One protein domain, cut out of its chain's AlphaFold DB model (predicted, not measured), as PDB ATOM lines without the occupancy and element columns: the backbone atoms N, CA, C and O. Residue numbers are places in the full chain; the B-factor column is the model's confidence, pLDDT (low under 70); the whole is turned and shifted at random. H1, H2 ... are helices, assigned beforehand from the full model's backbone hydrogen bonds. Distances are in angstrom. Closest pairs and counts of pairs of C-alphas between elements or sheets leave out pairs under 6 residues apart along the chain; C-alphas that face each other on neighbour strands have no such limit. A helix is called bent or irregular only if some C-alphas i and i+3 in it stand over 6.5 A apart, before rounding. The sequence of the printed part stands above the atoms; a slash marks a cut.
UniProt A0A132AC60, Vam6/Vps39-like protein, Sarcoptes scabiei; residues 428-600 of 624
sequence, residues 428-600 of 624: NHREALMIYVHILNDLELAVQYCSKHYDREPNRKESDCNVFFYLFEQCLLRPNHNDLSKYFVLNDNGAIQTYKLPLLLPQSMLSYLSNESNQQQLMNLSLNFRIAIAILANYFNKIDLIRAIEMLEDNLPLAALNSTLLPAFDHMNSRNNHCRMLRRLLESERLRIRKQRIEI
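What this domain is: This is residues 428 to 600 of the 624 residues of the protein "Vam6/Vps39-like protein" of Sarcoptes scabiei (UniProt A0A132AC60). A helical body, with the up-and-down bundle of H1, H2 and H3 on one side and H7 packed on H3, has the long helix H9 reaching away from it as an arm, of which residues 573 to 600 stick out. H5 packs on H7, H6 packs on residues 559 to 560 of H9, and loop residues 490 to 495 stick out elsewhere. The printed part has 173 residues with nine named helices, H1 to H9 in chain order, and no named strand; its class is all helix. The whole is loose, with a radius of gyration of the C-alphas of 21.5 A and spans of 86 by 40 by 28 A; without the free stretches the body spans 44 by 40 by 28 A.

How they stand to each other: H1, residues 429 to 439, and H2, residues 443 to 454, form a hairpin at a shallow tilt of 12 degrees; their closest C-alphas, of Tyr 436 and Ala 446, are 5.4 A apart. H2 forms another hairpin with H3, residues 462 to 476, the hub, which touches four helices; the closest C-alphas, of Tyr 454 and Asp 464, are 5.4 A apart. H3 touches H1, the same way at 28 degrees, a shallow tilt, closest at the C-alphas of Arg 430 and Tyr 470, 5.8 A. H4, residues 481 to 484, touches no helix but is near H1. H5, residues 507 to 514, touches H7, residues 527 to 539, at a steep tilt of 56 degrees, with the C-alphas of Met 509 and Ala 534 closest at 5.6 A. H7 touches H3, opposite ways at a shallow tilt of 34 degrees, only just short of steep, with the C-alphas of Leu 476 and Asn 528 closest at 5.6 A. H8, residues 545 to 550, only just touches H3, with 3 pairs of C-alphas within 8 A; Phe 469 and Ala 548 are closest, their C-alphas 7.1 A apart. H9, residues 558 to 600, touches H7, closest at the C-alphas of Thr 564 and Ala 537, 4.6 A, and H6, residues 516 to 522, closest at those of Ala 560 and Gln 521, 5.4 A. Every O i to N i+4 pair is within hydrogen-bond range in H1, H2, H5, H6, H7 and H8, against 7 of 11 in H3 and 36 of 39 in H9; H4 is too short for one.

Where its parts are: H1 begins at C-alpha 429, (7.903, -2.434, -28.244). H3 is 22.1 A long and irregular, with C-alphas 465 and 468 7.6 A apart; H7 is 18.3 A. H9 is 60.4 A, with a kink of 43 degrees near residue 565, and only just irregular, C-alphas 560 and 563 being 6.9 A apart; it ends at C-alpha 600, (-26.683, 34.810, -12.872).

The domain as a whole: The C-alphas farthest apart, of Asn 493 and Glu 599, are 85.8 A apart. The printed part has no cut; the link from H4 to H5, residues 485 to 506, is long. Mean pLDDT of the printed part is 76.3, under 70 at residues 457 to 460, 478 to 503, 516 to 524 and 554 to 560.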
ATOM      1  N   ASN A 428       5.886  -1.406 -31.901       86.88
ATOM      2  CA  ASN A 428       6.250  -2.806 -31.700       86.88
ATOM      3  C   ASN A 428       7.298  -2.936 -30.579       86.88
ATOM      4  O   ASN A 428       8.392  -3.466 -30.776       86.88
ATOM      5  N   HIS A 429       6.967  -2.453 -29.378       88.25
ATOM      6  CA  HIS A 429       7.903  -2.434 -28.244       88.25
ATOM      7  C   HIS A 429       8.310  -3.831 -27.771       88.25
ATOM      8  O   HIS A 429       9.411  -3.994 -27.258       88.25
ATOM      9  N   ARG A 430       7.455  -4.846 -27.960       87.06
ATOM     10  CA  ARG A 430       7.779  -6.243 -27.623       87.06
ATOM     11  C   ARG A 430       9.011  -6.733 -28.376       87.06
ATOM     12  O   ARG A 430       9.938  -7.235 -27.756       87.06
ATOM     13  N   GLU A 431       9.043  -6.535 -29.692       84.31
ATOM     14  CA  GLU A 431      10.188  -6.926 -30.519       84.31
ATOM     15  C   GLU A 431      11.421  -6.067 -30.220       84.31
ATOM     16  O   GLU A 431      12.524  -6.598 -30.134       84.31
ATOM     17  N   ALA A 432      11.244  -4.759 -30.002       87.19
ATOM     18  CA  ALA A 432      12.346  -3.873 -29.621       87.19
ATOM     19  C   ALA A 432      13.009  -4.317 -28.302       87.19
ATOM     20  O   ALA A 432      14.230  -4.406 -28.212       87.19
ATOM     21  N   LEU A 433      12.207  -4.660 -27.291       87.19
ATOM     22  CA  LEU A 433      12.702  -5.166 -26.010       87.19
ATOM     23  C   LEU A 433      13.294  -6.568 -26.129       87.19
ATOM     24  O   LEU A 433      14.288  -6.851 -25.467       87.19
ATOM     25  N   MET A 434      12.757  -7.418 -27.008       83.06
ATOM     26  CA  MET A 434      13.355  -8.719 -27.312       83.06
ATOM     27  C   MET A 434      14.800  -8.559 -27.809       83.06
ATOM     28  O   MET A 434      15.676  -9.326 -27.409       83.06
ATOM     29  N   ILE A 435      15.062  -7.534 -28.629       80.50
ATOM     30  CA  ILE A 435      16.411  -7.217 -29.110       80.50
ATOM     31  C   ILE A 435      17.333  -6.832 -27.945       80.50
ATOM     32  O   ILE A 435      18.399  -7.429 -27.793       80.50
ATOM     33  N   TYR A 436      16.931  -5.891 -27.089       83.50
ATOM     34  CA  TYR A 436      17.772  -5.467 -25.962       83.50
ATOM     35  C   TYR A 436      18.024  -6.591 -24.943       83.50
ATOM     36  O   TYR A 436      19.158  -6.788 -24.506       83.50
ATOM     37  N   VAL A 437      16.987  -7.359 -24.595       80.94
ATOM     38  CA  VAL A 437      17.045  -8.384 -23.540       80.94
ATOM     39  C   VAL A 437      17.738  -9.660 -24.011       80.94
ATOM     40  O   VAL A 437      18.573 -10.192 -23.289       80.94
ATOM     41  N   HIS A 438      17.409 -10.174 -25.200       76.75
ATOM     42  CA  HIS A 438      17.874 -11.501 -25.626       76.75
ATOM     43  C   HIS A 438      19.035 -11.477 -26.618       76.75
ATOM     44  O   HIS A 438      19.779 -12.453 -26.674       76.75
ATOM     45  N   ILE A 439      19.196 -10.402 -27.397       72.81
ATOM     46  CA  ILE A 439      20.257 -10.310 -28.416       72.81
ATOM     47  C   ILE A 439      21.443  -9.525 -27.870       72.81
ATOM     48  O   ILE A 439      22.559 -10.033 -27.848       72.81
ATOM     49  N   LEU A 440      21.199  -8.301 -27.394       74.94
ATOM     50  CA  LEU A 440      22.245  -7.440 -26.832       74.94
ATOM     51  C   LEU A 440      22.602  -7.816 -25.386       74.94
ATOM     52  O   LEU A 440      23.669  -7.452 -24.892       74.94
ATOM     53  N   ASN A 441      21.725  -8.575 -24.719       74.62
ATOM     54  CA  ASN A 441      21.853  -8.993 -23.324       74.62
ATOM     55  C   ASN A 441      22.139  -7.808 -22.378       74.62
ATOM     56  O   ASN A 441      22.998  -7.874 -21.493       74.62
ATOM     57  N   ASP A 442      21.456  -6.688 -22.619       81.00
ATOM     58  CA  ASP A 442      21.667  -5.412 -21.942       81.00
ATOM     59  C   ASP A 442      20.351  -4.889 -21.356       81.00
ATOM     60  O   ASP A 442      19.540  -4.241 -22.027       81.00
ATOM     61  N   LEU A 443      20.118  -5.203 -20.079       82.31
ATOM     62  CA  LEU A 443      18.917  -4.753 -19.377       82.31
ATOM     63  C   LEU A 443      18.986  -3.275 -19.000       82.31
ATOM     64  O   LEU A 443      17.942  -2.669 -18.763       82.31
ATOM     65  N   GLU A 444      20.177  -2.683 -18.952       84.12
ATOM     66  CA  GLU A 444      20.329  -1.258 -18.684       84.12
ATOM     67  C   GLU A 444      19.793  -0.434 -19.855       84.12
ATOM     68  O   GLU A 444      18.915   0.413 -19.655       84.12
ATOM     69  N   LEU A 445      20.203  -0.760 -21.083       84.44
ATOM     70  CA  LEU A 445      19.650  -0.147 -22.293       84.44
ATOM     71  C   LEU A 445      18.145  -0.416 -22.437       84.44
ATOM     72  O   LEU A 445      17.387   0.496 -22.779       84.44
ATOM     73  N   ALA A 446      17.679  -1.626 -22.106       87.25
ATOM     74  CA  ALA A 446      16.254  -1.954 -22.140       87.25
ATOM     75  C   ALA A 446      15.426  -1.071 -21.184       87.25
ATOM     76  O   ALA A 446      14.360  -0.568 -21.549       87.25
ATOM     77  N   VAL A 447      15.921  -0.828 -19.967       86.38
ATOM     78  CA  VAL A 447      15.284   0.059 -18.980       86.38
ATOM     79  C   VAL A 447      15.307   1.521 -19.432       86.38
ATOM     80  O   VAL A 447      14.311   2.237 -19.260       86.38
ATOM     81  N   GLN A 448      16.414   1.980 -20.022       87.69
ATOM     82  CA  GLN A 448      16.509   3.329 -20.584       87.69
ATOM     83  C   GLN A 448      15.488   3.523 -21.712       87.69
ATOM     84  O   GLN A 448      14.769   4.524 -21.721       87.69
ATOM     85  N   TYR A 449      15.354   2.538 -22.604       87.75
ATOM     86  CA  TYR A 449      14.327   2.514 -23.644       87.75
ATOM     87  C   TYR A 449      12.911   2.595 -23.048       87.75
ATOM     88  O   TYR A 449      12.115   3.440 -23.463       87.75
ATOM     89  N   CYS A 450      12.611   1.782 -22.025       87.81
ATOM     90  CA  CYS A 450      11.317   1.814 -21.335       87.81
ATOM     91  C   CYS A 450      11.010   3.194 -20.754       87.81
ATOM     92  O   CYS A 450       9.894   3.690 -20.894       87.81
ATOM     93  N   SER A 451      11.999   3.825 -20.121       87.19
ATOM     94  CA  SER A 451      11.840   5.143 -19.504       87.19
ATOM     95  C   SER A 451      11.579   6.224 -20.558       87.19
ATOM     96  O   SER A 451      10.609   6.968 -20.430       87.19
ATOM     97  N   LYS A 452      12.362   6.242 -21.649       86.31
ATOM     98  CA  LYS A 452      12.186   7.182 -22.772       86.31
ATOM     99  C   LYS A 452      10.786   7.104 -23.393       86.31
ATOM    100  O   LYS A 452      10.188   8.136 -23.681       86.31
ATOM    101  N   HIS A 453      10.264   5.896 -23.607       84.56
ATOM    102  CA  HIS A 453       8.950   5.697 -24.225       84.56
ATOM    103  C   HIS A 453       7.786   5.918 -23.253       84.56
ATOM    104  O   HIS A 453       6.768   6.497 -23.631       84.56
ATOM    105  N   TYR A 454       7.931   5.509 -21.990       82.88
ATOM    106  CA  TYR A 454       6.877   5.679 -20.993       82.88
ATOM    107  C   TYR A 454       6.625   7.157 -20.676       82.88
ATOM    108  O   TYR A 454       5.465   7.539 -20.533       82.88
ATOM    109  N   ASP A 455       7.674   7.980 -20.608       78.06
ATOM    110  CA  ASP A 455       7.583   9.403 -20.254       78.06
ATOM    111  C   ASP A 455       7.287  10.313 -21.480       78.06
ATOM    112  O   ASP A 455       7.337  11.540 -21.384       78.06
ATOM    113  N   ARG A 456       6.956   9.735 -22.649       75.12
ATOM    114  CA  ARG A 456       6.697  10.462 -23.905       75.12
ATOM    115  C   ARG A 456       5.306  11.122 -23.917       75.12
ATOM    116  O   ARG A 456       4.318  10.493 -24.288       75.12
ATOM    117  N   GLU A 457       5.224  12.411 -23.584       62.19
ATOM    118  CA  GLU A 457       4.038  13.271 -23.793       62.19
ATOM    119  C   GLU A 457       4.319  14.312 -24.901       62.19
ATOM    120  O   GLU A 457       5.449  14.796 -24.975       62.19
ATOM    121  N   PRO A 458       3.371  14.670 -25.806       53.41
ATOM    122  CA  PRO A 458       1.924  14.399 -25.810       53.41
ATOM    123  C   PRO A 458       1.459  13.244 -26.732       53.41
ATOM    124  O   PRO A 458       0.280  12.902 -26.725       53.41
ATOM    125  N   ASN A 459       2.351  12.621 -27.514       63.78
ATOM    126  CA  ASN A 459       2.017  11.576 -28.504       63.78
ATOM    127  C   ASN A 459       2.149  10.145 -27.946       63.78
ATOM    128  O   ASN A 459       2.764   9.283 -28.576       63.78
ATOM    129  N   ARG A 460       1.611   9.891 -26.750       68.50
ATOM    130  CA  ARG A 460       1.710   8.579 -26.093       68.50
ATOM    131  C   ARG A 460       0.778   7.566 -26.761       68.50
ATOM    132  O   ARG A 460      -0.440   7.749 -26.742       68.50
ATOM    133  N   LYS A 461       1.323   6.487 -27.326       74.56
ATOM    134  CA  LYS A 461       0.529   5.343 -27.801       74.56
ATOM    135  C   LYS A 461       0.069   4.505 -26.604       74.56
ATOM    136  O   LYS A 461       0.718   4.467 -25.560       74.56
ATOM    137  N   GLU A 462      -1.033   3.773 -26.755       73.75
ATOM    138  CA  GLU A 462      -1.493   2.827 -25.723       73.75
ATOM    139  C   GLU A 462      -0.421   1.763 -25.413       73.75
ATOM    140  O   GLU A 462      -0.224   1.370 -24.263       73.75
ATOM    141  N   SER A 463       0.348   1.373 -26.433       74.50
ATOM    142  CA  SER A 463       1.483   0.459 -26.319       74.50
ATOM    143  C   SER A 463       2.632   1.018 -25.466       74.50
ATOM    144  O   SER A 463       3.260   0.243 -24.746       74.50
ATOM    145  N   ASP A 464       2.863   2.341 -25.467       79.25
ATOM    146  CA  ASP A 464       3.926   2.998 -24.684       79.25
ATOM    147  C   ASP A 464       3.678   2.866 -23.162       79.25
ATOM    148  O   ASP A 464       4.608   2.800 -22.356       79.25
ATOM    149  N   CYS A 465       2.409   2.761 -22.743       79.00
ATOM    150  CA  CYS A 465       2.043   2.557 -21.336       79.00
ATOM    151  C   CYS A 465       2.415   1.157 -20.826       79.00
ATOM    152  O   CYS A 465       2.574   0.961 -19.623       79.00
ATOM    153  N   ASN A 466       2.548   0.188 -21.736       84.38
ATOM    154  CA  ASN A 466       2.800  -1.216 -21.423       84.38
ATOM    155  C   ASN A 466       4.283  -1.601 -21.554       84.38
ATOM    156  O   ASN A 466       4.619  -2.762 -21.348       84.38
ATOM    157  N   VAL A 467       5.188  -0.668 -21.866       87.19
ATOM    158  CA  VAL A 467       6.594  -0.989 -22.186       87.19
ATOM    159  C   VAL A 467       7.320  -1.655 -21.011       87.19
ATOM    160  O   VAL A 467       8.002  -2.657 -21.207       87.19
ATOM    161  N   PHE A 468       7.094  -1.200 -19.774       85.88
ATOM    162  CA  PHE A 468       7.644  -1.861 -18.580       85.88
ATOM    163  C   PHE A 468       7.031  -3.246 -18.319       85.88
ATOM    164  O   PHE A 468       7.716  -4.135 -17.819       85.88
ATOM    165  N   PHE A 469       5.760  -3.450 -18.678       85.81
ATOM    166  CA  PHE A 469       5.132  -4.770 -18.615       85.81
ATOM    167  C   PHE A 469       5.732  -5.713 -19.667       85.81
ATOM    168  O   PHE A 469       6.042  -6.856 -19.353       85.81
ATOM    169  N   TYR A 470       5.980  -5.228 -20.887       86.12
ATOM    170  CA  TYR A 470       6.662  -6.010 -21.918       86.12
ATOM    171  C   TYR A 470       8.098  -6.356 -21.521       86.12
ATOM    172  O   TYR A 470       8.533  -7.471 -21.776       86.12
ATOM    173  N   LEU A 471       8.823  -5.453 -20.853       86.06
ATOM    174  CA  LEU A 471      10.157  -5.757 -20.329       86.06
ATOM    175  C   LEU A 471      10.094  -6.899 -19.304       86.06
ATOM    176  O   LEU A 471      10.878  -7.841 -19.386       86.06
ATOM    177  N   PHE A 472       9.129  -6.842 -18.381       85.56
ATOM    178  CA  PHE A 472       8.877  -7.922 -17.427       85.56
ATOM    179  C   PHE A 472       8.550  -9.249 -18.134       85.56
ATOM    180  O   PHE A 472       9.159 -10.271 -17.823       85.56
ATOM    181  N   GLU A 473       7.656  -9.221 -19.126       85.56
ATOM    182  CA  GLU A 473       7.274 -10.378 -19.947       85.56
ATOM    183  C   GLU A 473       8.492 -11.011 -20.648       85.56
ATOM    184  O   GLU A 473       8.672 -12.226 -20.561       85.56
ATOM    185  N   GLN A 474       9.363 -10.210 -21.277       83.75
ATOM    186  CA  GLN A 474      10.575 -10.700 -21.958       83.75
ATOM    187  C   GLN A 474      11.615 -11.281 -20.985       83.75
ATOM    188  O   GLN A 474      12.303 -12.246 -21.301       83.75
ATOM    189  N   CYS A 475      11.750 -10.731 -19.776       81.50
ATOM    190  CA  CYS A 475      12.662 -11.305 -18.782       81.50
ATOM    191  C   CYS A 475      12.156 -12.639 -18.218       81.50
ATOM    192  O   CYS A 475      12.967 -13.491 -17.848       81.50
ATOM    193  N   LEU A 476      10.835 -12.818 -18.143       79.19
ATOM    194  CA  LEU A 476      10.204 -14.029 -17.628       79.19
ATOM    195  C   LEU A 476      10.234 -15.168 -18.661       79.19
ATOM    196  O   LEU A 476      10.642 -16.289 -18.350       79.19
ATOM    197  N   LEU A 477       9.825 -14.873 -19.897       72.38
ATOM    198  CA  LEU A 477       9.662 -15.849 -20.970       72.38
ATOM    199  C   LEU A 477      10.878 -15.835 -21.895       72.38
ATOM    200  O   LEU A 477      11.172 -14.828 -22.531       72.38
ATOM    201  N   ARG A 478      11.566 -16.974 -22.038       66.75
ATOM    202  CA  ARG A 478      12.552 -17.115 -23.119       66.75
ATOM    203  C   ARG A 478      11.810 -17.298 -24.448       66.75
ATOM    204  O   ARG A 478      11.008 -18.228 -24.537       66.75
ATOM    205  N   PRO A 479      12.075 -16.472 -25.474       65.38
ATOM    206  CA  PRO A 479      11.484 -16.668 -26.789       65.38
ATOM    207  C   PRO A 479      11.918 -18.014 -27.380       65.38
ATOM    208  O   PRO A 479      13.018 -18.510 -27.112       65.38
ATOM    209  N   ASN A 480      11.044 -18.615 -28.190       61.31
ATOM    210  CA  ASN A 480      11.327 -19.887 -28.846       61.31
ATOM    211  C   ASN A 480      12.561 -19.756 -29.756       61.31
ATOM    212  O   ASN A 480      12.774 -18.721 -30.390       61.31
ATOM    213  N   HIS A 481      13.347 -20.830 -29.899       57.59
ATOM    214  CA  HIS A 481      14.539 -20.837 -30.766       57.59
ATOM    215  C   HIS A 481      14.244 -20.404 -32.218       57.59
ATOM    216  O   HIS A 481      15.105 -19.801 -32.854       57.59
ATOM    217  N   ASN A 482      13.026 -20.641 -32.721       58.91
ATOM    218  CA  ASN A 482      12.582 -20.212 -34.055       58.91
ATOM    219  C   ASN A 482      12.358 -18.695 -34.192       58.91
ATOM    220  O   ASN A 482      12.406 -18.169 -35.302       58.91
ATOM    221  N   ASP A 483      12.096 -17.987 -33.093       61.97
ATOM    222  CA  ASP A 483      11.911 -16.534 -33.113       61.97
ATOM    223  C   ASP A 483      13.257 -15.812 -33.039       61.97
ATOM    224  O   ASP A 483      13.453 -14.796 -33.706       61.97
ATOM    225  N   LEU A 484      14.215 -16.391 -32.310       61.88
ATOM    226  CA  LEU A 484      15.589 -15.899 -32.234       61.88
ATOM    227  C   LEU A 484      16.429 -16.255 -33.471       61.88
ATOM    228  O   LEU A 484      17.329 -15.497 -33.824       61.88
ATOM    229  N   SER A 485      16.137 -17.360 -34.170       61.50
ATOM    230  CA  SER A 485      16.886 -17.772 -35.372       61.50
ATOM    231  C   SER A 485      16.852 -16.733 -36.495       61.50
ATOM    232  O   SER A 485      17.794 -16.650 -37.272       61.50
ATOM    233  N   LYS A 486      15.820 -15.879 -36.540       63.78
ATOM    234  CA  LYS A 486      15.724 -14.737 -37.466       63.78
ATOM    235  C   LYS A 486      16.784 -13.659 -37.214       63.78
ATOM    236  O   LYS A 486      17.053 -12.857 -38.098       63.78
ATOM    237  N   TYR A 487      17.334 -13.607 -36.003       57.72
ATOM    238  CA  TYR A 487      18.256 -12.568 -35.547       57.72
ATOM    239  C   TYR A 487      19.710 -13.017 -35.514       57.72
ATOM    240  O   TYR A 487      20.615 -12.185 -35.510       57.72
ATOM    241  N   PHE A 488      19.940 -14.326 -35.533       56.47
ATOM    242  CA  PHE A 488      21.263 -14.883 -35.719       56.47
ATOM    243  C   PHE A 488      21.522 -15.038 -37.213       56.47
ATOM    244  O   PHE A 488      20.984 -15.931 -37.864       56.47
ATOM    245  N   VAL A 489      22.343 -14.147 -37.766       47.28
ATOM    246  CA  VAL A 489      22.828 -14.289 -39.138       47.28
ATOM    247  C   VAL A 489      23.653 -15.577 -39.204       47.28
ATOM    248  O   VAL A 489      24.638 -15.732 -38.480       47.28
ATOM    249  N   LEU A 490      23.222 -16.522 -40.040       40.12
ATOM    250  CA  LEU A 490      24.036 -17.675 -40.409       40.12
ATOM    251  C   LEU A 490      25.269 -17.137 -41.143       40.12
ATOM    252  O   LEU A 490      25.125 -16.461 -42.159       40.12
ATOM    253  N   ASN A 491      26.476 -17.428 -40.649       41.22
ATOM    254  CA  ASN A 491      27.673 -17.267 -41.479       41.22
ATOM    255  C   ASN A 491      27.543 -18.165 -42.727       41.22
ATOM    256  O   ASN A 491      26.836 -19.174 -42.678       41.22
ATOM    257  N   ASP A 492      28.309 -17.895 -43.789       40.66
ATOM    258  CA  ASP A 492      28.382 -18.738 -45.005       40.66
ATOM    259  C   ASP A 492      28.714 -20.226 -44.719       40.66
ATOM    260  O   ASP A 492      28.499 -21.098 -45.556       40.66
ATOM    261  N   ASN A 493      29.170 -20.531 -43.497       36.81
ATOM    262  CA  ASN A 493      29.474 -21.872 -42.992       36.81
ATOM    263  C   ASN A 493      28.354 -22.498 -42.125       36.81
ATOM    264  O   ASN A 493      28.584 -23.518 -41.479       36.81
ATOM    265  N   GLY A 494      27.168 -21.886 -42.032       37.34
ATOM    266  CA  GLY A 494      26.027 -22.408 -41.263       37.34
ATOM    267  C   GLY A 494      26.176 -22.367 -39.733       37.34
ATOM    268  O   GLY A 494      25.354 -22.944 -39.025       37.34
ATOM    269  N   ALA A 495      27.201 -21.693 -39.201       33.94
ATOM    270  CA  ALA A 495      27.402 -21.536 -37.761       33.94
ATOM    271  C   ALA A 495      26.628 -20.324 -37.217       33.94
ATOM    272  O   ALA A 495      26.712 -19.224 -37.769       33.94
ATOM    273  N   ILE A 496      25.903 -20.528 -36.113       39.31
ATOM    274  CA  ILE A 496      25.213 -19.476 -35.359       39.31
ATOM    275  C   ILE A 496      26.289 -18.616 -34.675       39.31
ATOM    276  O   ILE A 496      26.993 -19.112 -33.795       39.31
ATOM    277  N   GLN A 497      26.435 -17.336 -35.045       41.31
ATOM    278  CA  GLN A 497      27.228 -16.388 -34.251       41.31
ATOM    279  C   GLN A 497      26.478 -16.065 -32.951       41.31
ATOM    280  O   GLN A 497      25.840 -15.024 -32.819       41.31
ATOM    281  N   THR A 498      26.529 -16.961 -31.968       37.66
ATOM    282  CA  THR A 498      26.181 -16.599 -30.594       37.66
ATOM    283  C   THR A 498      27.437 -16.078 -29.917       37.66
ATOM    284  O   THR A 498      28.237 -16.851 -29.389       37.66
ATOM    285  N   TYR A 499      27.612 -14.759 -29.891       45.12
ATOM    286  CA  TYR A 499      28.364 -14.174 -28.790       45.12
ATOM    287  C   TYR A 499      27.526 -14.456 -27.547       45.12
ATOM    288  O   TYR A 499      26.413 -13.950 -27.418       45.12
ATOM    289  N   LYS A 500      27.997 -15.325 -26.656       50.00
ATOM    290  CA  LYS A 500      27.371 -15.496 -25.347       50.00
ATOM    291  C   LYS A 500      27.722 -14.245 -24.535       50.00
ATOM    292  O   LYS A 500      28.654 -14.251 -23.743       50.00
ATOM    293  N   LEU A 501      27.053 -13.128 -24.836       56.44
ATOM    294  CA  LEU A 501      27.313 -11.851 -24.180       56.44
ATOM    295  C   LEU A 501      26.994 -11.986 -22.687       56.44
ATOM    296  O   LEU A 501      25.975 -12.588 -22.347       56.44
ATOM    297  N   PRO A 502      27.808 -11.422 -21.785       59.34
ATOM    298  CA  PRO A 502      27.449 -11.333 -20.378       59.34
ATOM    299  C   PRO A 502      26.233 -10.414 -20.202       59.34
ATOM    300  O   PRO A 502      26.108  -9.396 -20.892       59.34
ATOM    301  N   LEU A 503      25.334 -10.792 -19.290       68.75
ATOM    302  CA  LEU A 503      24.128 -10.028 -18.976       68.75
ATOM    303  C   LEU A 503      24.508  -8.778 -18.181       68.75
ATOM    304  O   LEU A 503      25.024  -8.900 -17.070       68.75
ATOM    305  N   LEU A 504      24.209  -7.592 -18.714       70.75
ATOM    306  CA  LEU A 504      24.325  -6.347 -17.953       70.75
ATOM    307  C   LEU A 504      23.018  -6.060 -17.219       70.75
ATOM    308  O   LEU A 504      21.955  -5.971 -17.833       70.75
ATOM    309  N   LEU A 505      23.114  -5.931 -15.895       72.88
ATOM    310  CA  LEU A 505      22.007  -5.606 -15.001       72.88
ATOM    311  C   LEU A 505      22.145  -4.160 -14.501       72.88
ATOM    312  O   LEU A 505      23.235  -3.778 -14.076       72.88
ATOM    313  N   PRO A 506      21.047  -3.385 -14.449       79.00
ATOM    314  CA  PRO A 506      21.039  -2.077 -13.806       79.00
ATOM    315  C   PRO A 506      21.535  -2.141 -12.355       79.00
ATOM    316  O   PRO A 506      21.193  -3.064 -11.612       79.00
ATOM    317  N   GLN A 507      22.254  -1.109 -11.902       76.38
ATOM    318  CA  GLN A 507      22.761  -1.009 -10.520       76.38
ATOM    319  C   GLN A 507      21.650  -1.113  -9.454       76.38
ATOM    320  O   GLN A 507      21.844  -1.701  -8.388       76.38
ATOM    321  N   SER A 508      20.448  -0.613  -9.752       74.62
ATOM    322  CA  SER A 508      19.262  -0.754  -8.890       74.62
ATOM    323  C   SER A 508      18.785  -2.204  -8.749       74.62
ATOM    324  O   SER A 508      18.235  -2.591  -7.721       74.62
ATOM    325  N   MET A 509      19.005  -3.037  -9.764       75.94
ATOM    326  CA  MET A 509      18.680  -4.460  -9.715       75.94
ATOM    327  C   MET A 509      19.799  -5.258  -9.057       75.94
ATOM    328  O   MET A 509      19.513  -6.150  -8.265       75.94
ATOM    329  N   LEU A 510      21.062  -4.909  -9.324       74.50
ATOM    330  CA  LEU A 510      22.215  -5.513  -8.653       74.50
ATOM    331  C   LEU A 510      22.153  -5.299  -7.140       74.50
ATOM    332  O   LEU A 510      22.307  -6.262  -6.400       74.50
ATOM    333  N   SER A 511      21.843  -4.081  -6.688       72.31
ATOM    334  CA  SER A 511      21.646  -3.772  -5.262       72.31
ATOM    335  C   SER A 511      20.466  -4.527  -4.643       72.31
ATOM    336  O   SER A 511      20.556  -5.021  -3.522       72.31
ATOM    337  N   TYR A 512      19.361  -4.683  -5.375       74.94
ATOM    338  CA  TYR A 512      18.227  -5.480  -4.906       74.94
ATOM    339  C   TYR A 512      18.575  -6.972  -4.774       74.94
ATOM    340  O   TYR A 512      18.181  -7.612  -3.795       74.94
ATOM    341  N   LEU A 513      19.315  -7.518  -5.743       72.25
ATOM    342  CA  LEU A 513      19.766  -8.912  -5.775       72.25
ATOM    343  C   LEU A 513      20.940  -9.186  -4.826       72.25
ATOM    344  O   LEU A 513      21.159 -10.341  -4.470       72.25
ATOM    345  N   SER A 514      21.702  -8.168  -4.420       70.88
ATOM    346  CA  SER A 514      22.827  -8.306  -3.489       70.88
ATOM    347  C   SER A 514      22.423  -8.237  -2.013       70.88
ATOM    348  O   SER A 514      23.212  -8.624  -1.156       70.88
ATOM    349  N   ASN A 515      21.199  -7.799  -1.698       79.06
ATOM    350  CA  ASN A 515      20.688  -7.760  -0.326       79.06
ATOM    351  C   ASN A 515      20.519  -9.172   0.261       79.06
ATOM    352  O   ASN A 515      19.779  -9.985  -0.294       79.06
ATOM    353  N   GLU A 516      21.108  -9.433   1.432       68.25
ATOM    354  CA  GLU A 516      21.122 -10.761   2.074       68.25
ATOM    355  C   GLU A 516      19.720 -11.365   2.271       68.25
ATOM    356  O   GLU A 516      19.502 -12.546   1.996       68.25
ATOM    357  N   SER A 517      18.734 -10.557   2.680       69.25
ATOM    358  CA  SER A 517      17.346 -11.014   2.861       69.25
ATOM    359  C   SER A 517      16.692 -11.443   1.544       69.25
ATOM    360  O   SER A 517      15.996 -12.457   1.501       69.25
ATOM    361  N   ASN A 518      16.951 -10.709   0.459       69.88
ATOM    362  CA  ASN A 518      16.419 -11.023  -0.866       69.88
ATOM    363  C   ASN A 518      17.147 -12.228  -1.473       69.88
ATOM    364  O   ASN A 518      16.512 -13.080  -2.087       69.88
ATOM    365  N   GLN A 519      18.462 -12.347  -1.267       69.38
ATOM    366  CA  GLN A 519      19.245 -13.497  -1.722       69.38
ATOM    367  C   GLN A 519      18.714 -14.805  -1.142       69.38
ATOM    368  O   GLN A 519      18.455 -15.740  -1.897       69.38
ATOM    369  N   GLN A 520      18.480 -14.853   0.172       68.50
ATOM    370  CA  GLN A 520      17.943 -16.040   0.844       68.50
ATOM    371  C   GLN A 520      16.556 -16.432   0.315       68.50
ATOM    372  O   GLN A 520      16.277 -17.615   0.136       68.50
ATOM    373  N   GLN A 521      15.702 -15.450   0.013       69.31
ATOM    374  CA  GLN A 521      14.350 -15.680  -0.510       69.31
ATOM    375  C   GLN A 521      14.330 -16.079  -1.996       69.31
ATOM    376  O   GLN A 521      13.432 -16.801  -2.427       69.31
ATOM    377  N   LEU A 522      15.318 -15.636  -2.779       69.31
ATOM    378  CA  LEU A 522      15.399 -15.833  -4.232       69.31
ATOM    379  C   LEU A 522      16.331 -16.991  -4.646       69.31
ATOM    380  O   LEU A 522      16.350 -17.363  -5.820       69.31
ATOM    381  N   MET A 523      17.088 -17.584  -3.712       64.69
ATOM    382  CA  MET A 523      18.119 -18.609  -3.970       64.69
ATOM    383  C   MET A 523      17.623 -19.865  -4.699       64.69
ATOM    384  O   MET A 523      18.400 -20.479  -5.427       64.69
ATOM    385  N   ASN A 524      16.347 -20.229  -4.557       67.88
ATOM    386  CA  ASN A 524      15.780 -21.424  -5.194       67.88
ATOM    387  C   ASN A 524      15.142 -21.142  -6.566       67.88
ATOM    388  O   ASN A 524      14.683 -22.067  -7.230       67.88
ATOM    389  N   LEU A 525      15.104 -19.879  -7.005       72.38
ATOM    390  CA  LEU A 525      14.500 -19.476  -8.276       72.38
ATOM    391  C   LEU A 525      15.533 -19.433  -9.403       72.38
ATOM    392  O   LEU A 525      16.711 -19.139  -9.167       72.38
ATOM    393  N   SER A 526      15.081 -19.668 -10.638       74.12
ATOM    394  CA  SER A 526      15.922 -19.493 -11.826       74.12
ATOM    395  C   SER A 526      16.321 -18.022 -11.997       74.12
ATOM    396  O   SER A 526      15.607 -17.116 -11.559       74.12
ATOM    397  N   LEU A 527      17.458 -17.768 -12.650       73.44
ATOM    398  CA  LEU A 527      17.988 -16.413 -12.849       73.44
ATOM    399  C   LEU A 527      16.957 -15.464 -13.491       73.44
ATOM    400  O   LEU A 527      16.820 -14.329 -13.045       73.44
ATOM    401  N   ASN A 528      16.181 -15.949 -14.464       74.00
ATOM    402  CA  ASN A 528      15.125 -15.182 -15.131       74.00
ATOM    403  C   ASN A 528      14.060 -14.686 -14.136       74.00
ATOM    404  O   ASN A 528      13.707 -13.510 -14.145       74.00
ATOM    405  N   PHE A 529      13.600 -15.557 -13.229       76.12
ATOM    406  CA  PHE A 529      12.626 -15.185 -12.200       76.12
ATOM    407  C   PHE A 529      13.212 -14.190 -11.195       76.12
ATOM    408  O   PHE A 529      12.528 -13.244 -10.808       76.12
ATOM    409  N   ARG A 530      14.487 -14.337 -10.809       76.94
ATOM    410  CA  ARG A 530      15.155 -13.362  -9.921       76.94
ATOM    411  C   ARG A 530      15.201 -11.971 -10.551       76.94
ATOM    412  O   ARG A 530      14.904 -10.983  -9.883       76.94
ATOM    413  N   ILE A 531      15.534 -11.904 -11.838       78.75
ATOM    414  CA  ILE A 531      15.580 -10.662 -12.616       78.75
ATOM    415  C   ILE A 531      14.175 -10.064 -12.749       78.75
ATOM    416  O   ILE A 531      13.992  -8.886 -12.457       78.75
ATOM    417  N   ALA A 532      13.171 -10.865 -13.116       81.12
ATOM    418  CA  ALA A 532      11.789 -10.409 -13.262       81.12
ATOM    419  C   ALA A 532      11.219  -9.840 -11.946       81.12
ATOM    420  O   ALA A 532      10.590  -8.781 -11.947       81.12
ATOM    421  N   ILE A 533      11.509 -10.477 -10.806       80.06
ATOM    422  CA  ILE A 533      11.118  -9.975  -9.478       80.06
ATOM    423  C   ILE A 533      11.851  -8.669  -9.142       80.06
ATOM    424  O   ILE A 533      11.234  -7.741  -8.622       80.06
ATOM    425  N   ALA A 534      13.139  -8.551  -9.476       80.75
ATOM    426  CA  ALA A 534      13.892  -7.312  -9.284       80.75
ATOM    427  C   ALA A 534      13.360  -6.152 -10.157       80.75
ATOM    428  O   ALA A 534      13.383  -4.998  -9.725       80.75
ATOM    429  N   ILE A 535      12.826  -6.434 -11.353       83.06
ATOM    430  CA  ILE A 535      12.135  -5.433 -12.188       83.06
ATOM    431  C   ILE A 535      10.831  -4.995 -11.519       83.06
ATOM    432  O   ILE A 535      10.586  -3.795 -11.405       83.06
ATOM    433  N   LEU A 536      10.018  -5.937 -11.028       82.19
ATOM    434  CA  LEU A 536       8.789  -5.611 -10.297       82.19
ATOM    435  C   LEU A 536       9.073  -4.768  -9.050       82.19
ATOM    436  O   LEU A 536       8.370  -3.792  -8.809       82.19
ATOM    437  N   ALA A 537      10.123  -5.094  -8.295       80.81
ATOM    438  CA  ALA A 537      10.515  -4.349  -7.100       80.81
ATOM    439  C   ALA A 537      10.846  -2.880  -7.395       80.81
ATOM    440  O   ALA A 537      10.488  -1.995  -6.623       80.81
ATOM    441  N   ASN A 538      11.513  -2.621  -8.519       81.56
ATOM    442  CA  ASN A 538      11.972  -1.283  -8.879       81.56
ATOM    443  C   ASN A 538      10.933  -0.477  -9.677       81.56
ATOM    444  O   ASN A 538      10.938   0.751  -9.609       81.56
ATOM    445  N   TYR A 539      10.039  -1.144 -10.417       82.88
ATOM    446  CA  TYR A 539       9.113  -0.504 -11.363       82.88
ATOM    447  C   TYR A 539       7.629  -0.837 -11.125       82.88
ATOM    448  O   TYR A 539       6.806  -0.651 -12.023       82.88
ATOM    449  N   PHE A 540       7.240  -1.274  -9.919       79.25
ATOM    450  CA  PHE A 540       5.841  -1.589  -9.568       79.25
ATOM    451  C   PHE A 540       4.854  -0.439  -9.830       79.25
ATOM    452  O   PHE A 540       3.673  -0.669 -10.060       79.25
ATOM    453  N   ASN A 541       5.317   0.810  -9.784       79.56
ATOM    454  CA  ASN A 541       4.502   1.998 -10.037       79.56
ATOM    455  C   ASN A 541       4.209   2.229 -11.531       79.56
ATOM    456  O   ASN A 541       3.266   2.955 -11.851       79.56
ATOM    457  N   LYS A 542       5.009   1.636 -12.427       81.50
ATOM    458  CA  LYS A 542       4.887   1.760 -13.888       81.50
ATOM    459  C   LYS A 542       4.347   0.485 -14.555       81.50
ATOM    460  O   LYS A 542       3.942   0.553 -15.712       81.50
ATOM    461  N   ILE A 543       4.326  -0.644 -13.845       83.56
ATOM    462  CA  ILE A 543       3.848  -1.947 -14.333       83.56
ATOM    463  C   ILE A 543       2.409  -2.193 -13.876       83.56
ATOM    464  O   ILE A 543       2.022  -1.861 -12.757       83.56
ATOM    465  N   ASP A 544       1.613  -2.822 -14.738       81.50
ATOM    466  CA  ASP A 544       0.318  -3.362 -14.340       81.50
ATOM    467  C   ASP A 544       0.508  -4.638 -13.511       81.50
ATOM    468  O   ASP A 544       0.740  -5.727 -14.042       81.50
ATOM    469  N   LEU A 545       0.438  -4.473 -12.191       78.88
ATOM    470  CA  LEU A 545       0.655  -5.536 -11.213       78.88
ATOM    471  C   LEU A 545      -0.313  -6.709 -11.380       78.88
ATOM    472  O   LEU A 545       0.087  -7.840 -11.136       78.88
ATOM    473  N   ILE A 546      -1.557  -6.467 -11.806       80.38
ATOM    474  CA  ILE A 546      -2.560  -7.533 -11.941       80.38
ATOM    475  C   ILE A 546      -2.123  -8.490 -13.048       80.38
ATOM    476  O   ILE A 546      -1.954  -9.683 -12.808       80.38
ATOM    477  N   ARG A 547      -1.826  -7.938 -14.230       82.12
ATOM    478  CA  ARG A 547      -1.327  -8.715 -15.370       82.12
ATOM    479  C   ARG A 547       0.016  -9.380 -15.073       82.12
ATOM    480  O   ARG A 547       0.264 -10.487 -15.532       82.12
ATOM    481  N   ALA A 548       0.895  -8.717 -14.320       82.44
ATOM    482  CA  ALA A 548       2.196  -9.283 -13.973       82.44
ATOM    483  C   ALA A 548       2.085 -10.481 -13.016       82.44
ATOM    484  O   ALA A 548       2.820 -11.450 -13.180       82.44
ATOM    485  N   ILE A 549       1.161 -10.437 -12.049       80.06
ATOM    486  CA  ILE A 549       0.919 -11.540 -11.107       80.06
ATOM    487  C   ILE A 549       0.295 -12.742 -11.820       80.06
ATOM    488  O   ILE A 549       0.712 -13.861 -11.556       80.06
ATOM    489  N   GLU A 550      -0.633 -12.524 -12.759       82.69
ATOM    490  CA  GLU A 550      -1.234 -13.600 -13.570       82.69
ATOM    491  C   GLU A 550      -0.203 -14.397 -14.389       82.69
ATOM    492  O   GLU A 550      -0.440 -15.555 -14.720       82.69
ATOM    493  N   MET A 551       0.936 -13.785 -14.728       79.94
ATOM    494  CA  MET A 551       2.017 -14.433 -15.477       79.94
ATOM    495  C   MET A 551       3.017 -15.197 -14.601       79.94
ATOM    496  O   MET A 551       3.806 -15.979 -15.131       79.94
ATOM    497  N   LEU A 552       3.041 -14.955 -13.288       78.12
ATOM    498  CA  LEU A 552       3.926 -15.674 -12.373       78.12
ATOM    499  C   LEU A 552       3.347 -17.065 -12.087       78.12
ATOM    500  O   LEU A 552       2.151 -17.212 -11.868       78.12
ATOM    501  N   GLU A 553       4.196 -18.093 -12.081       71.81
ATOM    502  CA  GLU A 553       3.768 -19.460 -11.771       71.81
ATOM    503  C   GLU A 553       3.226 -19.580 -10.332       71.81
ATOM    504  O   GLU A 553       3.788 -19.001  -9.398       71.81
ATOM    505  N   ASP A 554       2.205 -20.423 -10.133       61.44
ATOM    506  CA  ASP A 554       1.544 -20.656  -8.832       61.44
ATOM    507  C   ASP A 554       2.488 -21.192  -7.732       61.44
ATOM    508  O   ASP A 554       2.176 -21.130  -6.543       61.44
ATOM    509  N   ASN A 555       3.663 -21.708  -8.111       62.00
ATOM    510  CA  ASN A 555       4.653 -22.291  -7.199       62.00
ATOM    511  C   ASN A 555       5.660 -21.267  -6.635       62.00
ATOM    512  O   ASN A 555       6.613 -21.655  -5.950       62.00
ATOM    513  N   LEU A 556       5.494 -19.970  -6.918       69.38
ATOM    514  CA  LEU A 556       6.404 -18.933  -6.437       69.38
ATOM    515  C   LEU A 556       6.209 -18.676  -4.926       69.38
ATOM    516  O   LEU A 556       5.089 -18.415  -4.481       69.38
ATOM    517  N   PRO A 557       7.276 -18.680  -4.104       69.31
ATOM    518  CA  PRO A 557       7.143 -18.360  -2.690       69.31
ATOM    519  C   PRO A 557       6.685 -16.906  -2.512       69.31
ATOM    520  O   PRO A 557       7.412 -15.975  -2.854       69.31
ATOM    521  N   LEU A 558       5.514 -16.703  -1.896       68.81
ATOM    522  CA  LEU A 558       4.955 -15.372  -1.594       68.81
ATOM    523  C   LEU A 558       5.932 -14.476  -0.812       68.81
ATOM    524  O   LEU A 558       5.921 -13.258  -0.968       68.81
ATOM    525  N   ALA A 559       6.826 -15.080  -0.020       67.50
ATOM    526  CA  ALA A 559       7.890 -14.373   0.685       67.50
ATOM    527  C   ALA A 559       8.802 -13.565  -0.257       67.50
ATOM    528  O   ALA A 559       9.211 -12.469   0.114       67.50
ATOM    529  N   ALA A 560       9.058 -14.055  -1.477       67.12
ATOM    530  CA  ALA A 560       9.873 -13.371  -2.482       67.12
ATOM    531  C   ALA A 560       9.171 -12.155  -3.119       67.12
ATOM    532  O   ALA A 560       9.829 -11.328  -3.747       67.12
ATOM    533  N   LEU A 561       7.847 -12.038  -2.956       72.19
ATOM    534  CA  LEU A 561       7.038 -10.925  -3.457       72.19
ATOM    535  C   LEU A 561       6.673  -9.908  -2.367       72.19
ATOM    536  O   LEU A 561       6.147  -8.845  -2.681       72.19
ATOM    537  N   ASN A 562       6.948 -10.175  -1.088       72.00
ATOM    538  CA  ASN A 562       6.585  -9.256  -0.001       72.00
ATOM    539  C   ASN A 562       7.258  -7.882  -0.133       72.00
ATOM    540  O   ASN A 562       6.637  -6.855   0.140       72.00
ATOM    541  N   SER A 563       8.512  -7.867  -0.583       70.81
ATOM    542  CA  SER A 563       9.286  -6.652  -0.852       70.81
ATOM    543  C   SER A 563       8.709  -5.807  -1.991       70.81
ATOM    544  O   SER A 563       8.981  -4.610  -2.045       70.81
ATOM    545  N   THR A 564       7.918  -6.398  -2.891       73.44
ATOM    546  CA  THR A 564       7.373  -5.727  -4.080       73.44
ATOM    547  C   THR A 564       5.893  -5.388  -3.911       73.44
ATOM    548  O   THR A 564       5.478  -4.267  -4.198       73.44
ATOM    549  N   LEU A 565       5.098  -6.320  -3.380       76.88
ATOM    550  CA  LEU A 565       3.652  -6.186  -3.241       76.88
ATOM    551  C   LEU A 565       3.257  -5.175  -2.168       76.88
ATOM    552  O   LEU A 565       2.342  -4.391  -2.402       76.88
ATOM    553  N   LEU A 566       3.928  -5.152  -1.011       80.94
ATOM    554  CA  LEU A 566       3.539  -4.251   0.076       80.94
ATOM    555  C   LEU A 566       3.701  -2.765  -0.319       80.94
ATOM    556  O   LEU A 566       2.704  -2.039  -0.259       80.94
ATOM    557  N   PRO A 567       4.864  -2.314  -0.847       81.56
ATOM    558  CA  PRO A 567       4.997  -0.948  -1.364       81.56
ATOM    559  C   PRO A 567       4.034  -0.645  -2.519       81.56
ATOM    560  O   PRO A 567       3.512   0.469  -2.628       81.56
ATOM    561  N   ALA A 568       3.765  -1.635  -3.375       81.44
ATOM    562  CA  ALA A 568       2.842  -1.488  -4.489       81.44
ATOM    563  C   ALA A 568       1.393  -1.258  -4.030       81.44
ATOM    564  O   ALA A 568       0.733  -0.342  -4.530       81.44
ATOM    565  N   PHE A 569       0.908  -2.026  -3.050       80.88
ATOM    566  CA  PHE A 569      -0.426  -1.854  -2.475       80.88
ATOM    567  C   PHE A 569      -0.581  -0.496  -1.791       80.88
ATOM    568  O   PHE A 569      -1.588   0.184  -2.010       80.88
ATOM    569  N   ASP A 570       0.418  -0.064  -1.019       83.88
ATOM    570  CA  ASP A 570       0.404   1.246  -0.364       83.88
ATOM    571  C   ASP A 570       0.350   2.383  -1.389       83.88
ATOM    572  O   ASP A 570      -0.459   3.311  -1.268       83.88
ATOM    573  N   HIS A 571       1.138   2.279  -2.461       83.75
ATOM    574  CA  HIS A 571       1.115   3.236  -3.560       83.75
ATOM    575  C   HIS A 571      -0.235   3.247  -4.298       83.75
ATOM    576  O   HIS A 571      -0.799   4.318  -4.544       83.75
ATOM    577  N   MET A 572      -0.804   2.079  -4.616       81.44
ATOM    578  CA  MET A 572      -2.124   1.971  -5.251       81.44
ATOM    579  C   MET A 572      -3.231   2.568  -4.376       81.44
ATOM    580  O   MET A 572      -4.085   3.306  -4.874       81.44
ATOM    581  N   ASN A 573      -3.204   2.297  -3.070       85.88
ATOM    582  CA  ASN A 573      -4.142   2.869  -2.110       85.88
ATOM    583  C   ASN A 573      -4.002   4.391  -2.026       85.88
ATOM    584  O   ASN A 573      -5.008   5.103  -2.094       85.88
ATOM    585  N   SER A 574      -2.771   4.901  -1.955       87.69
ATOM    586  CA  SER A 574      -2.484   6.338  -1.965       87.69
ATOM    587  C   SER A 574      -3.016   7.014  -3.234       87.69
ATOM    588  O   SER A 574      -3.775   7.985  -3.154       87.69
ATOM    589  N   ARG A 575      -2.736   6.443  -4.413       85.19
ATOM    590  CA  ARG A 575      -3.234   6.943  -5.704       85.19
ATOM    591  C   ARG A 575      -4.760   6.914  -5.780       85.19
ATOM    592  O   ARG A 575      -5.366   7.895  -6.204       85.19
ATOM    593  N   ASN A 576      -5.403   5.838  -5.328       87.25
ATOM    594  CA  ASN A 576      -6.865   5.744  -5.278       87.25
ATOM    595  C   ASN A 576      -7.477   6.803  -4.359       87.25
ATOM    596  O   ASN A 576      -8.467   7.441  -4.726       87.25
ATOM    597  N   ASN A 577      -6.886   7.023  -3.186       90.12
ATOM    598  CA  ASN A 577      -7.318   8.064  -2.260       90.12
ATOM    599  C   ASN A 577      -7.146   9.458  -2.875       90.12
ATOM    600  O   ASN A 577      -8.075  10.266  -2.817       90.12
ATOM    601  N   HIS A 578      -6.025   9.711  -3.552       91.25
ATOM    602  CA  HIS A 578      -5.773  10.959  -4.266       91.25
ATOM    603  C   HIS A 578      -6.777  11.190  -5.408       91.25
ATOM    604  O   HIS A 578      -7.395  12.251  -5.482       91.25
ATOM    605  N   CYS A 579      -7.037  10.190  -6.255       89.25
ATOM    606  CA  CYS A 579      -8.042  10.288  -7.315       89.25
ATOM    607  C   CYS A 579      -9.457  10.498  -6.756       89.25
ATOM    608  O   CYS A 579     -10.227  11.280  -7.312       89.25
ATOM    609  N   ARG A 580      -9.819   9.831  -5.651       93.06
ATOM    610  CA  ARG A 580     -11.100  10.053  -4.957       93.06
ATOM    611  C   ARG A 580     -11.203  11.481  -4.423       93.06
ATOM    612  O   ARG A 580     -12.255  12.097  -4.572       93.06
ATOM    613  N   MET A 581     -10.125  12.010  -3.843       95.38
ATOM    614  CA  MET A 581     -10.047  13.397  -3.381       95.38
ATOM    615  C   MET A 581     -10.222  14.376  -4.547       95.38
ATOM    616  O   MET A 581     -11.108  15.223  -4.489       95.38
ATOM    617  N   LEU A 582      -9.457  14.218  -5.632       93.50
ATOM    618  CA  LEU A 582      -9.560  15.058  -6.829       93.50
ATOM    619  C   LEU A 582     -10.957  15.017  -7.451       93.50
ATOM    620  O   LEU A 582     -11.503  16.066  -7.769       93.50
ATOM    621  N   ARG A 583     -11.573  13.832  -7.580       94.12
ATOM    622  CA  ARG A 583     -12.952  13.710  -8.087       94.12
ATOM    623  C   ARG A 583     -13.931  14.519  -7.243       94.12
ATOM    624  O   ARG A 583     -14.751  15.234  -7.808       94.12
ATOM    625  N   ARG A 584     -13.823  14.446  -5.914       94.88
ATOM    626  CA  ARG A 584     -14.673  15.222  -4.998       94.88
ATOM    627  C   ARG A 584     -14.416  16.726  -5.109       94.88
ATOM    628  O   ARG A 584     -15.373  17.493  -5.107       94.88
ATOM    629  N   LEU A 585     -13.157  17.149  -5.238       96.62
ATOM    630  CA  LEU A 585     -12.796  18.557  -5.436       96.62
ATOM    631  C   LEU A 585     -13.352  19.096  -6.760       96.62
ATOM    632  O   LEU A 585     -14.053  20.104  -6.747       96.62
ATOM    633  N   LEU A 586     -13.142  18.385  -7.871       95.06
ATOM    634  CA  LEU A 586     -13.683  18.742  -9.186       95.06
ATOM    635  C   LEU A 586     -15.213  18.757  -9.192       95.06
ATOM    636  O   LEU A 586     -15.825  19.649  -9.772       95.06
ATOM    637  N   GLU A 587     -15.849  17.793  -8.527       95.94
ATOM    638  CA  GLU A 587     -17.300  17.778  -8.371       95.94
ATOM    639  C   GLU A 587     -17.783  18.993  -7.568       95.94
ATOM    640  O   GLU A 587     -18.745  19.648  -7.976       95.94
ATOM    641  N   SER A 588     -17.082  19.358  -6.490       95.62
ATOM    642  CA  SER A 588     -17.386  20.557  -5.704       95.62
ATOM    643  C   SER A 588     -17.230  21.848  -6.516       95.62
ATOM    644  O   SER A 588     -18.106  22.713  -6.455       95.62
ATOM    645  N   GLU A 589     -16.184  21.964  -7.341       95.31
ATOM    646  CA  GLU A 589     -15.992  23.115  -8.225       95.31
ATOM    647  C   GLU A 589     -17.066  23.170  -9.307       95.31
ATOM    648  O   GLU A 589     -17.659  24.224  -9.542       95.31
ATOM    649  N   ARG A 590     -17.402  22.024  -9.911       95.75
ATOM    650  CA  ARG A 590     -18.489  21.924 -10.889       95.75
ATOM    651  C   ARG A 590     -19.812  22.387 -10.290       95.75
ATOM    652  O   ARG A 590     -20.563  23.111 -10.944       95.75
ATOM    653  N   LEU A 591     -20.111  21.983  -9.056       96.06
ATOM    654  CA  LEU A 591     -21.308  22.421  -8.334       96.06
ATOM    655  C   LEU A 591     -21.265  23.922  -8.025       96.06
ATOM    656  O   LEU A 591     -22.276  24.597  -8.215       96.06
ATOM    657  N   ARG A 592     -20.109  24.461  -7.617       96.19
ATOM    658  CA  ARG A 592     -19.910  25.898  -7.370       96.19
ATOM    659  C   ARG A 592     -20.160  26.730  -8.627       96.19
ATOM    660  O   ARG A 592     -20.947  27.671  -8.575       96.19
ATOM    661  N   ILE A 593     -19.555  26.351  -9.752       94.88
ATOM    662  CA  ILE A 593     -19.745  27.018 -11.050       94.88
ATOM    663  C   ILE A 593     -21.209  26.909 -11.489       94.88
ATOM    664  O   ILE A 593     -21.810  27.892 -11.918       94.88
ATOM    665  N   ARG A 594     -21.828  25.731 -11.336       95.31
ATOM    666  CA  ARG A 594     -23.246  25.538 -11.668       95.31
ATOM    667  C   ARG A 594     -24.159  26.425 -10.822       95.31
ATOM    668  O   ARG A 594     -25.105  26.986 -11.364       95.31
ATOM    669  N   LYS A 595     -23.875  26.572  -9.524       95.25
ATOM    670  CA  LYS A 595     -24.614  27.472  -8.630       95.25
ATOM    671  C   LYS A 595     -24.483  28.927  -9.085       95.25
ATOM    672  O   LYS A 595     -25.506  29.576  -9.266       95.25
ATOM    673  N   GLN A 596     -23.263  29.395  -9.358       93.25
ATOM    674  CA  GLN A 596     -23.023  30.745  -9.886       93.25
ATOM    675  C   GLN A 596     -23.767  30.987 -11.203       93.25
ATOM    676  O   GLN A 596     -24.375  32.036 -11.389       93.25
ATOM    677  N   ARG A 597     -23.781  29.997 -12.106       91.56
ATOM    678  CA  ARG A 597     -24.534  30.081 -13.363       91.56
ATOM    679  C   ARG A 597     -26.030  30.278 -13.117       91.56
ATOM    680  O   ARG A 597     -26.631  31.144 -13.740       91.56
ATOM    681  N   ILE A 598     -26.614  29.501 -12.202       91.38
ATOM    682  CA  ILE A 598     -28.032  29.616 -11.831       91.38
ATOM    683  C   ILE A 598     -28.319  30.983 -11.200       91.38
ATOM    684  O   ILE A 598     -29.323  31.597 -11.543       91.38
ATOM    685  N   GLU A 599     -27.453  31.478 -10.312       90.69
ATOM    686  CA  GLU A 599     -27.600  32.805  -9.692       90.69
ATOM    687  C   GLU A 599     -27.605  33.924 -10.748       90.69
ATOM    688  O   GLU A 599     -28.466  34.801 -10.703       90.69
ATOM    689  N   ILE A 600     -26.720  33.857 -11.749       87.94
ATOM    690  CA  ILE A 600     -26.683  34.810 -12.872       87.94
ATOM    691  C   ILE A 600     -27.932  34.678 -13.764       87.94
ATOM    692  O   ILE A 600     -28.539  35.683 -14.130       87.94
TER     693      ILE A 600